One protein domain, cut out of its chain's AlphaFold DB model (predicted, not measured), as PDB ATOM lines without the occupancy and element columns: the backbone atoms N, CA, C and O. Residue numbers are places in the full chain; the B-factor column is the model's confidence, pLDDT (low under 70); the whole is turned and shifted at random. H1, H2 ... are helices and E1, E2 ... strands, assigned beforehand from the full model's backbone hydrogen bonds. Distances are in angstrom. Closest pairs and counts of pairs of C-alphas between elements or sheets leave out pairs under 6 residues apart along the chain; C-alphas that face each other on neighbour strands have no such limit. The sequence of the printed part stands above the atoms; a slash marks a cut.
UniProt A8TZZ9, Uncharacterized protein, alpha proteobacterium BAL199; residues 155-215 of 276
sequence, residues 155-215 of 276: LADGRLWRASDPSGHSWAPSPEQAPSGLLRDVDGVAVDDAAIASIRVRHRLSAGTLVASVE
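What this domain is: This is residues 155 to 215 of the 276 residues of an uncharacterized protein of alpha proteobacterium BAL199 (UniProt A8TZZ9). What is the picture? Little regular structure: from strand E1 the long unnamed residues 162 to 192 loop round to one helix, H1, and strand E2 then folds back beside residues 184 to 185. What is the make-up? The 61 printed residues include E1, H1 and E2, in that order, a mixed class with 19 residues in named elements. How large? Compact: radius of gyration of the C-alphas 11.4 A, spans 30 by 26 by 19 A.

Where its parts are: Where are the strands? E1 is residues 159 to 161, from C-alpha (24.979, -41.904, 6.290); E2 is residues 209 to 213, 12.9 A long, ending at (26.228, -52.602, -1.538). And the helix? H1 is residues 193 to 203, 15.6 A long.

How they stand to each other: What is closest to H1? The closest C-alphas are Trp 161 of E1 and Ile 199, 6.8 A, and Leu 210 of E2 and Ile 196, 7.6 A. How do the strands stand? E1 and E2 are near each other, with 6 pairs of C-alphas within 10 A; each pairs with no named strand. What pairs with E2? Residues 184 to 185 pair antiparallel with its residues 211 to 212. And H1's backbone? Every O i to N i+4 pair is within hydrogen-bond range.

The domain as a whole: Any cut or long link? The printed part has no cut; E1 to H1 is a long link, H1 to E2 tight. Where is confidence low? Residues 175 to 177, 188 and 190 to 192 have pLDDT under 70.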
ATOM      1  N   LEU A 155      30.517 -45.221   4.663       91.81
ATOM      2  CA  LEU A 155      29.620 -45.027   5.796       91.81
ATOM      3  C   LEU A 155      30.271 -44.053   6.783       91.81
ATOM      4  O   LEU A 155      31.277 -44.382   7.413       91.81
ATOM      5  N   ALA A 156      29.698 -42.861   6.920       92.81
ATOM      6  CA  ALA A 156      30.163 -41.824   7.839       92.81
ATOM      7  C   ALA A 156      28.961 -41.121   8.481       92.81
ATOM      8  O   ALA A 156      27.997 -40.789   7.788       92.81
ATOM      9  N   ASP A 157      29.004 -40.930   9.802       90.38
ATOM     10  CA  ASP A 157      27.943 -40.289  10.599       90.38
ATOM     11  C   ASP A 157      26.545 -40.907  10.392       90.38
ATOM     12  O   ASP A 157      25.529 -40.215  10.322       90.38
ATOM     13  N   GLY A 158      26.492 -42.237  10.237       88.31
ATOM     14  CA  GLY A 158      25.249 -42.980   9.993       88.31
ATOM     15  C   GLY A 158      24.653 -42.780   8.595       88.31
ATOM     16  O   GLY A 158      23.518 -43.185   8.351       88.31
ATOM     17  N   ARG A 159      25.397 -42.159   7.673       92.44
ATOM     18  CA  ARG A 159      24.979 -41.904   6.290       92.44
ATOM     19  C   ARG A 159      25.921 -42.574   5.306       92.44
ATOM     20  O   ARG A 159      27.121 -42.688   5.552       92.44
ATOM     21  N   LEU A 160      25.367 -42.989   4.174       92.50
ATOM     22  CA  LEU A 160      26.139 -43.546   3.073       92.50
ATOM     23  C   LEU A 160      26.485 -42.442   2.083       92.50
ATOM     24  O   LEU A 160      25.673 -41.562   1.805       92.50
ATOM     25  N   TRP A 161      27.693 -42.498   1.548       94.06
ATOM     26  CA  TRP A 161      28.229 -41.510   0.625       94.06
ATOM     27  C   TRP A 161      28.807 -42.216  -0.588       94.06
ATOM     28  O   TRP A 161      29.493 -43.231  -0.452       94.06
ATOM     29  N   ARG A 162      28.544 -41.673  -1.774       92.38
ATOM     30  CA  ARG A 162      28.969 -42.258  -3.042       92.38
ATOM     31  C   ARG A 162      29.570 -41.183  -3.924       92.38
ATOM     32  O   ARG A 162      29.033 -40.092  -4.033       92.38
ATOM     33  N   ALA A 163      30.629 -41.538  -4.645       91.06
ATOM     34  CA  ALA A 163      31.346 -40.592  -5.482       91.06
ATOM     35  C   ALA A 163      30.431 -39.922  -6.517       91.06
ATOM     36  O   ALA A 163      30.613 -38.749  -6.798       91.06
ATOM     37  N   SER A 164      29.450 -40.607  -7.100       90.31
ATOM     38  CA  SER A 164      28.605 -39.999  -8.136       90.31
ATOM     39  C   SER A 164      27.642 -38.924  -7.624       90.31
ATOM     40  O   SER A 164      27.069 -38.210  -8.444       90.31
ATOM     41  N   ASP A 165      27.432 -38.812  -6.312       91.88
ATOM     42  CA  ASP A 165      26.418 -37.921  -5.759       91.88
ATOM     43  C   ASP A 165      26.941 -36.486  -5.599       91.88
ATOM     44  O   ASP A 165      28.149 -36.264  -5.460       91.88
ATOM     45  N   PRO A 166      26.058 -35.470  -5.607       93.56
ATOM     46  CA  PRO A 166      26.469 -34.092  -5.391       93.56
ATOM     47  C   PRO A 166      27.237 -33.913  -4.074       93.56
ATOM     48  O   PRO A 166      26.900 -34.495  -3.042       93.56
ATOM     49  N   SER A 167      28.255 -33.047  -4.088       94.88
ATOM     50  CA  SER A 167      29.021 -32.698  -2.885       94.88
ATOM     51  C   SER A 167      28.088 -32.325  -1.726       94.88
ATOM     52  O   SER A 167      27.122 -31.582  -1.907       94.88
ATOM     53  N   GLY A 168      28.379 -32.841  -0.530       92.12
ATOM     54  CA  GLY A 168      27.582 -32.599   0.680       92.12
ATOM     55  C   GLY A 168      26.225 -33.313   0.743       92.12
ATOM     56  O   GLY A 168      25.548 -33.204   1.761       92.12
ATOM     57  N   HIS A 169      25.841 -34.076  -0.285       93.44
ATOM     58  CA  HIS A 169      24.615 -34.870  -0.281       93.44
ATOM     59  C   HIS A 169      24.954 -36.339  -0.041       93.44
ATOM     60  O   HIS A 169      25.781 -36.917  -0.746       93.44
ATOM     61  N   SER A 170      24.338 -36.925   0.985       92.25
ATOM     62  CA  SER A 170      24.439 -38.357   1.237       92.25
ATOM     63  C   SER A 170      23.638 -39.127   0.199       92.25
ATOM     64  O   SER A 170      22.586 -38.672  -0.259       92.25
ATOM     65  N   TRP A 171      24.106 -40.325  -0.100       90.12
ATOM     66  CA  TRP A 171      23.423 -41.243  -0.978       90.12
ATOM     67  C   TRP A 171      22.113 -41.728  -0.338       90.12
ATOM     68  O   TRP A 171      22.108 -42.286   0.761       90.12
ATOM     69  N   ALA A 172      20.999 -41.507  -1.035       84.88
ATOM     70  CA  ALA A 172      19.661 -41.920  -0.628       84.88
ATOM     71  C   ALA A 172      18.921 -42.465  -1.861       84.88
ATOM     72  O   ALA A 172      18.319 -41.688  -2.608       84.88
ATOM     73  N   PRO A 173      19.014 -43.775  -2.148       77.88
ATOM     74  CA  PRO A 173      18.363 -44.340  -3.320       77.88
ATOM     75  C   PRO A 173      16.838 -44.315  -3.166       77.88
ATOM     76  O   PRO A 173      16.310 -44.429  -2.058       77.88
ATOM     77  N   SER A 174      16.118 -44.208  -4.285       74.88
ATOM     78  CA  SER A 174      14.668 -44.414  -4.280       74.88
ATOM     79  C   SER A 174      14.338 -45.872  -3.917       74.88
ATOM     80  O   SER A 174      15.135 -46.759  -4.221       74.88
ATOM     81  N   PRO A 175      13.168 -46.169  -3.320       67.94
ATOM     82  CA  PRO A 175      12.809 -47.535  -2.918       67.94
ATOM     83  C   PRO A 175      12.856 -48.568  -4.057       67.94
ATOM     84  O   PRO A 175      13.150 -49.736  -3.827       67.94
ATOM     85  N   GLU A 176      12.588 -48.135  -5.289       65.06
ATOM     86  CA  GLU A 176      12.579 -48.984  -6.488       65.06
ATOM     87  C   GLU A 176      13.988 -49.308  -7.008       65.06
ATOM     88  O   GLU A 176      14.187 -50.335  -7.652       65.06
ATOM     89  N   GLN A 177      14.962 -48.437  -6.734       66.19
ATOM     90  CA  GLN A 177      16.349 -48.545  -7.207       66.19
ATOM     91  C   GLN A 177      17.327 -48.803  -6.058       66.19
ATOM     92  O   GLN A 177      18.542 -48.829  -6.263       66.19
ATOM     93  N   ALA A 178      16.808 -48.963  -4.840       72.31
ATOM     94  CA  ALA A 178      17.607 -49.248  -3.671       72.31
ATOM     95  C   ALA A 178      18.280 -50.613  -3.858       72.31
ATOM     96  O   ALA A 178      17.593 -51.621  -4.059       72.31
ATOM     97  N   PRO A 179      19.619 -50.671  -3.810       80.19
ATOM     98  CA  PRO A 179      20.308 -51.940  -3.700       80.19
ATOM     99  C   PRO A 179      20.049 -52.516  -2.300       80.19
ATOM    100  O   PRO A 179      19.333 -51.931  -1.484       80.19
ATOM    101  N   SER A 180      20.590 -53.696  -2.029       83.12
ATOM    102  CA  SER A 180      20.373 -54.361  -0.753       83.12
ATOM    103  C   SER A 180      20.868 -53.524   0.425       83.12
ATOM    104  O   SER A 180      21.968 -52.960   0.390       83.12
ATOM    105  N   GLY A 181      20.078 -53.517   1.503       80.81
ATOM    106  CA  GLY A 181      20.511 -53.014   2.807       80.81
ATOM    107  C   GLY A 181      21.609 -53.862   3.468       80.81
ATOM    108  O   GLY A 181      22.167 -53.452   4.483       80.81
ATOM    109  N   LEU A 182      21.952 -55.027   2.902       86.19
ATOM    110  CA  LEU A 182      23.083 -55.844   3.339       86.19
ATOM    111  C   LEU A 182      24.401 -55.231   2.861       86.19
ATOM    112  O   LEU A 182      24.917 -55.521   1.776       86.19
ATOM    113  N   LEU A 183      24.956 -54.381   3.715       88.69
ATOM    114  CA  LEU A 183      26.265 -53.790   3.500       88.69
ATOM    115  C   LEU A 183      27.366 -54.815   3.769       88.69
ATOM    116  O   LEU A 183      27.349 -55.545   4.760       88.69
ATOM    117  N   ARG A 184      28.347 -54.846   2.875       89.88
ATOM    118  CA  ARG A 184      29.574 -55.627   3.017       89.88
ATOM    119  C   ARG A 184      30.659 -54.703   3.533       89.88
ATOM    120  O   ARG A 184      30.919 -53.685   2.899       89.88
ATOM    121  N   ASP A 185      31.288 -55.063   4.645       86.44
ATOM    122  CA  ASP A 185      32.562 -54.455   5.025       86.44
ATOM    123  C   ASP A 185      33.628 -54.912   4.025       86.44
ATOM    124  O   ASP A 185      33.724 -56.096   3.672       86.44
ATOM    125  N   VAL A 186      34.359 -53.942   3.502       85.81
ATOM    126  CA  VAL A 186      35.355 -54.126   2.448       85.81
ATOM    127  C   VAL A 186      36.674 -53.457   2.809       85.81
ATOM    128  O   VAL A 186      37.555 -53.343   1.959       85.81
ATOM    129  N   ASP A 187      36.830 -53.027   4.061       74.75
ATOM    130  CA  ASP A 187      38.100 -52.514   4.546       74.75
ATOM    131  C   ASP A 187      39.183 -53.605   4.462       74.75
ATOM    132  O   ASP A 187      38.963 -54.774   4.800       74.75
ATOM    133  N   GLY A 188      40.357 -53.249   3.937       68.06
ATOM    134  CA  GLY A 188      41.459 -54.187   3.684       68.06
ATOM    135  C   GLY A 188      41.230 -55.205   2.551       68.06
ATOM    136  O   GLY A 188      42.108 -56.031   2.274       68.06
ATOM    137  N   VAL A 189      40.087 -55.161   1.860       74.06
ATOM    138  CA  VAL A 189      39.963 -55.727   0.512       74.06
ATOM    139  C   VAL A 189      40.588 -54.705  -0.430       74.06
ATOM    140  O   VAL A 189      40.388 -53.513  -0.230       74.06
ATOM    141  N   ALA A 190      41.363 -55.144  -1.426       63.34
ATOM    142  CA  ALA A 190      41.956 -54.265  -2.440       63.34
ATOM    143  C   ALA A 190      40.863 -53.660  -3.345       63.34
ATOM    144  O   ALA A 190      40.734 -54.004  -4.518       63.34
ATOM    145  N   VAL A 191      40.020 -52.818  -2.758       65.50
ATOM    146  CA  VAL A 191      39.122 -51.895  -3.430       65.50
ATOM    147  C   VAL A 191      39.986 -50.728  -3.887       65.50
ATOM    148  O   VAL A 191      40.939 -50.361  -3.209       65.50
ATOM    149  N   ASP A 192      39.680 -50.173  -5.054       68.88
ATOM    150  CA  ASP A 192      40.409 -49.038  -5.608       68.88
ATOM    151  C   ASP A 192      40.476 -47.870  -4.601       68.88
ATOM    152  O   ASP A 192      39.485 -47.167  -4.378       68.88
ATOM    153  N   ASP A 193      41.652 -47.657  -3.998       71.94
ATOM    154  CA  ASP A 193      41.916 -46.567  -3.051       71.94
ATOM    155  C   ASP A 193      41.555 -45.200  -3.652       71.94
ATOM    156  O   ASP A 193      41.129 -44.286  -2.934       71.94
ATOM    157  N   ALA A 194      41.650 -45.054  -4.981       79.31
ATOM    158  CA  ALA A 194      41.266 -43.834  -5.674       79.31
ATOM    159  C   ALA A 194      39.751 -43.592  -5.611       79.31
ATOM    160  O   ALA A 194      39.320 -42.448  -5.429       79.31
ATOM    161  N   ALA A 195      38.930 -44.643  -5.687       76.50
ATOM    162  CA  ALA A 195      37.483 -44.524  -5.545       76.50
ATOM    163  C   ALA A 195      37.121 -43.989  -4.151       76.50
ATOM    164  O   ALA A 195      36.330 -43.052  -4.033       76.50
ATOM    165  N   ILE A 196      37.772 -44.489  -3.100       82.50
ATOM    166  CA  ILE A 196      37.561 -44.051  -1.711       82.50
ATOM    167  C   ILE A 196      38.021 -42.609  -1.515       82.50
ATOM    168  O   ILE A 196      37.287 -41.782  -0.961       82.50
ATOM    169  N   ALA A 197      39.230 -42.297  -1.985       87.06
ATOM    170  CA  ALA A 197      39.780 -40.953  -1.934       87.06
ATOM    171  C   ALA A 197      38.842 -39.965  -2.638       87.06
ATOM    172  O   ALA A 197      38.578 -38.886  -2.109       87.06
ATOM    173  N   SER A 198      38.249 -40.360  -3.770       89.94
ATOM    174  CA  SER A 198      37.291 -39.525  -4.497       89.94
ATOM    175  C   SER A 198      36.022 -39.235  -3.688       89.94
ATOM    176  O   SER A 198      35.574 -38.088  -3.678       89.94
ATOM    177  N   ILE A 199      35.478 -40.216  -2.949       92.38
ATOM    178  CA  ILE A 199      34.317 -40.013  -2.062       92.38
ATOM    179  C   ILE A 199      34.694 -39.030  -0.948       92.38
ATOM    180  O   ILE A 199      34.001 -38.034  -0.731       92.38
ATOM    181  N   ARG A 200      35.824 -39.264  -0.271       92.81
ATOM    182  CA  ARG A 200      36.288 -38.417   0.839       92.81
ATOM    183  C   ARG A 200      36.509 -36.974   0.405       92.81
ATOM    184  O   ARG A 200      36.001 -36.060   1.050       92.81
ATOM    185  N   VAL A 201      37.214 -36.770  -0.709       93.44
ATOM    186  CA  VAL A 201      37.495 -35.439  -1.262       93.44
ATOM    187  C   VAL A 201      36.204 -34.744  -1.679       93.44
ATOM    188  O   VAL A 201      35.977 -33.595  -1.300       93.44
ATOM    189  N   ARG A 202      35.325 -35.439  -2.413       94.75
ATOM    190  CA  ARG A 202      34.073 -34.862  -2.914       94.75
ATOM    191  C   ARG A 202      33.138 -34.427  -1.792       94.75
ATOM    192  O   ARG A 202      32.528 -33.370  -1.906       94.75
ATOM    193  N   HIS A 203      33.030 -35.207  -0.719       95.44
ATOM    194  CA  HIS A 203      32.101 -34.924   0.380       95.44
ATOM    195  C   HIS A 203      32.767 -34.277   1.604       95.44
ATOM    196  O   HIS A 203      32.084 -34.024   2.593       95.44
ATOM    197  N   ARG A 204      34.070 -33.957   1.531       94.81
ATOM    198  CA  ARG A 204      34.873 -33.369   2.623       94.81
ATOM    199  C   ARG A 204      34.834 -34.202   3.912       94.81
ATOM    200  O   ARG A 204      34.718 -33.661   5.009       94.81
ATOM    201  N   LEU A 205      34.929 -35.522   3.769       93.44
ATOM    202  CA  LEU A 205      34.858 -36.475   4.879       93.44
ATOM    203  C   LEU A 205      36.266 -36.817   5.376       93.44
ATOM    204  O   LEU A 205      37.124 -37.242   4.600       93.44
ATOM    205  N   SER A 206      36.500 -36.659   6.680       90.25
ATOM    206  CA  SER A 206      37.777 -36.990   7.330       90.25
ATOM    207  C   SER A 206      37.864 -38.460   7.760       90.25
ATOM    208  O   SER A 206      38.953 -39.030   7.806       90.25
ATOM    209  N   ALA A 207      36.724 -39.097   8.028       89.81
ATOM    210  CA  ALA A 207      36.621 -40.470   8.508       89.81
ATOM    211  C   ALA A 207      35.420 -41.196   7.883       89.81
ATOM    212  O   ALA A 207      34.580 -40.585   7.224       89.81
ATOM    213  N   GLY A 208      35.370 -42.512   8.078       89.25
ATOM    214  CA  GLY A 208      34.288 -43.379   7.619       89.25
ATOM    215  C   GLY A 208      34.766 -44.807   7.372       89.25
ATOM    216  O   GLY A 208      35.960 -45.031   7.151       89.25
ATOM    217  N   THR A 209      33.827 -45.747   7.400       89.50
ATOM    218  CA  THR A 209      34.058 -47.162   7.088       89.50
ATOM    219  C   THR A 209      33.776 -47.396   5.614       89.50
ATOM    220  O   THR A 209      32.734 -46.969   5.106       89.50
ATOM    221  N   LEU A 210      34.690 -48.072   4.921       89.00
ATOM    222  CA  LEU A 210      34.437 -48.488   3.552       89.00
ATOM    223  C   LEU A 210      33.464 -49.664   3.551       89.00
ATOM    224  O   LEU A 210      33.722 -50.702   4.155       89.00
ATOM    225  N   VAL A 211      32.354 -49.494   2.848       90.94
ATOM    226  CA  VAL A 211      31.356 -50.543   2.679       90.94
ATOM    227  C   VAL A 211      30.991 -50.673   1.209       90.94
ATOM    228  O   VAL A 211      31.229 -49.775   0.401       90.94
ATOM    229  N   ALA A 212      30.385 -51.792   0.845       90.12
ATOM    230  CA  ALA A 212      29.812 -51.968  -0.474       90.12
ATOM    231  C   ALA A 212      28.393 -52.508  -0.384       90.12
ATOM    232  O   ALA A 212      28.069 -53.333   0.472       90.12
ATOM    233  N   SER A 213      27.557 -52.048  -1.306       90.56
ATOM    234  CA  SER A 213      26.228 -52.602  -1.538       90.56
ATOM    235  C   SER A 213      26.190 -53.308  -2.894       90.56
ATOM    236  O   SER A 213      27.023 -53.056  -3.767       90.56
ATOM    237  N   VAL A 214      25.238 -54.221  -3.045       92.44
ATOM    238  CA  VAL A 214      24.975 -55.004  -4.258       92.44
ATOM    239  C   VAL A 214      23.471 -55.038  -4.512       92.44
ATOM    240  O   VAL A 214      22.666 -54.710  -3.642       92.44
ATOM    241  N   GLU A 215      23.058 -55.470  -5.690       92.50
ATOM    242  CA  GLU A 215      21.651 -55.585  -6.054       92.50
ATOM    243  C   GLU A 215      20.874 -56.546  -5.141       92.50
ATOM    244  O   GLU A 215      21.338 -57.630  -4.783       92.50
TER     245      GLU A 215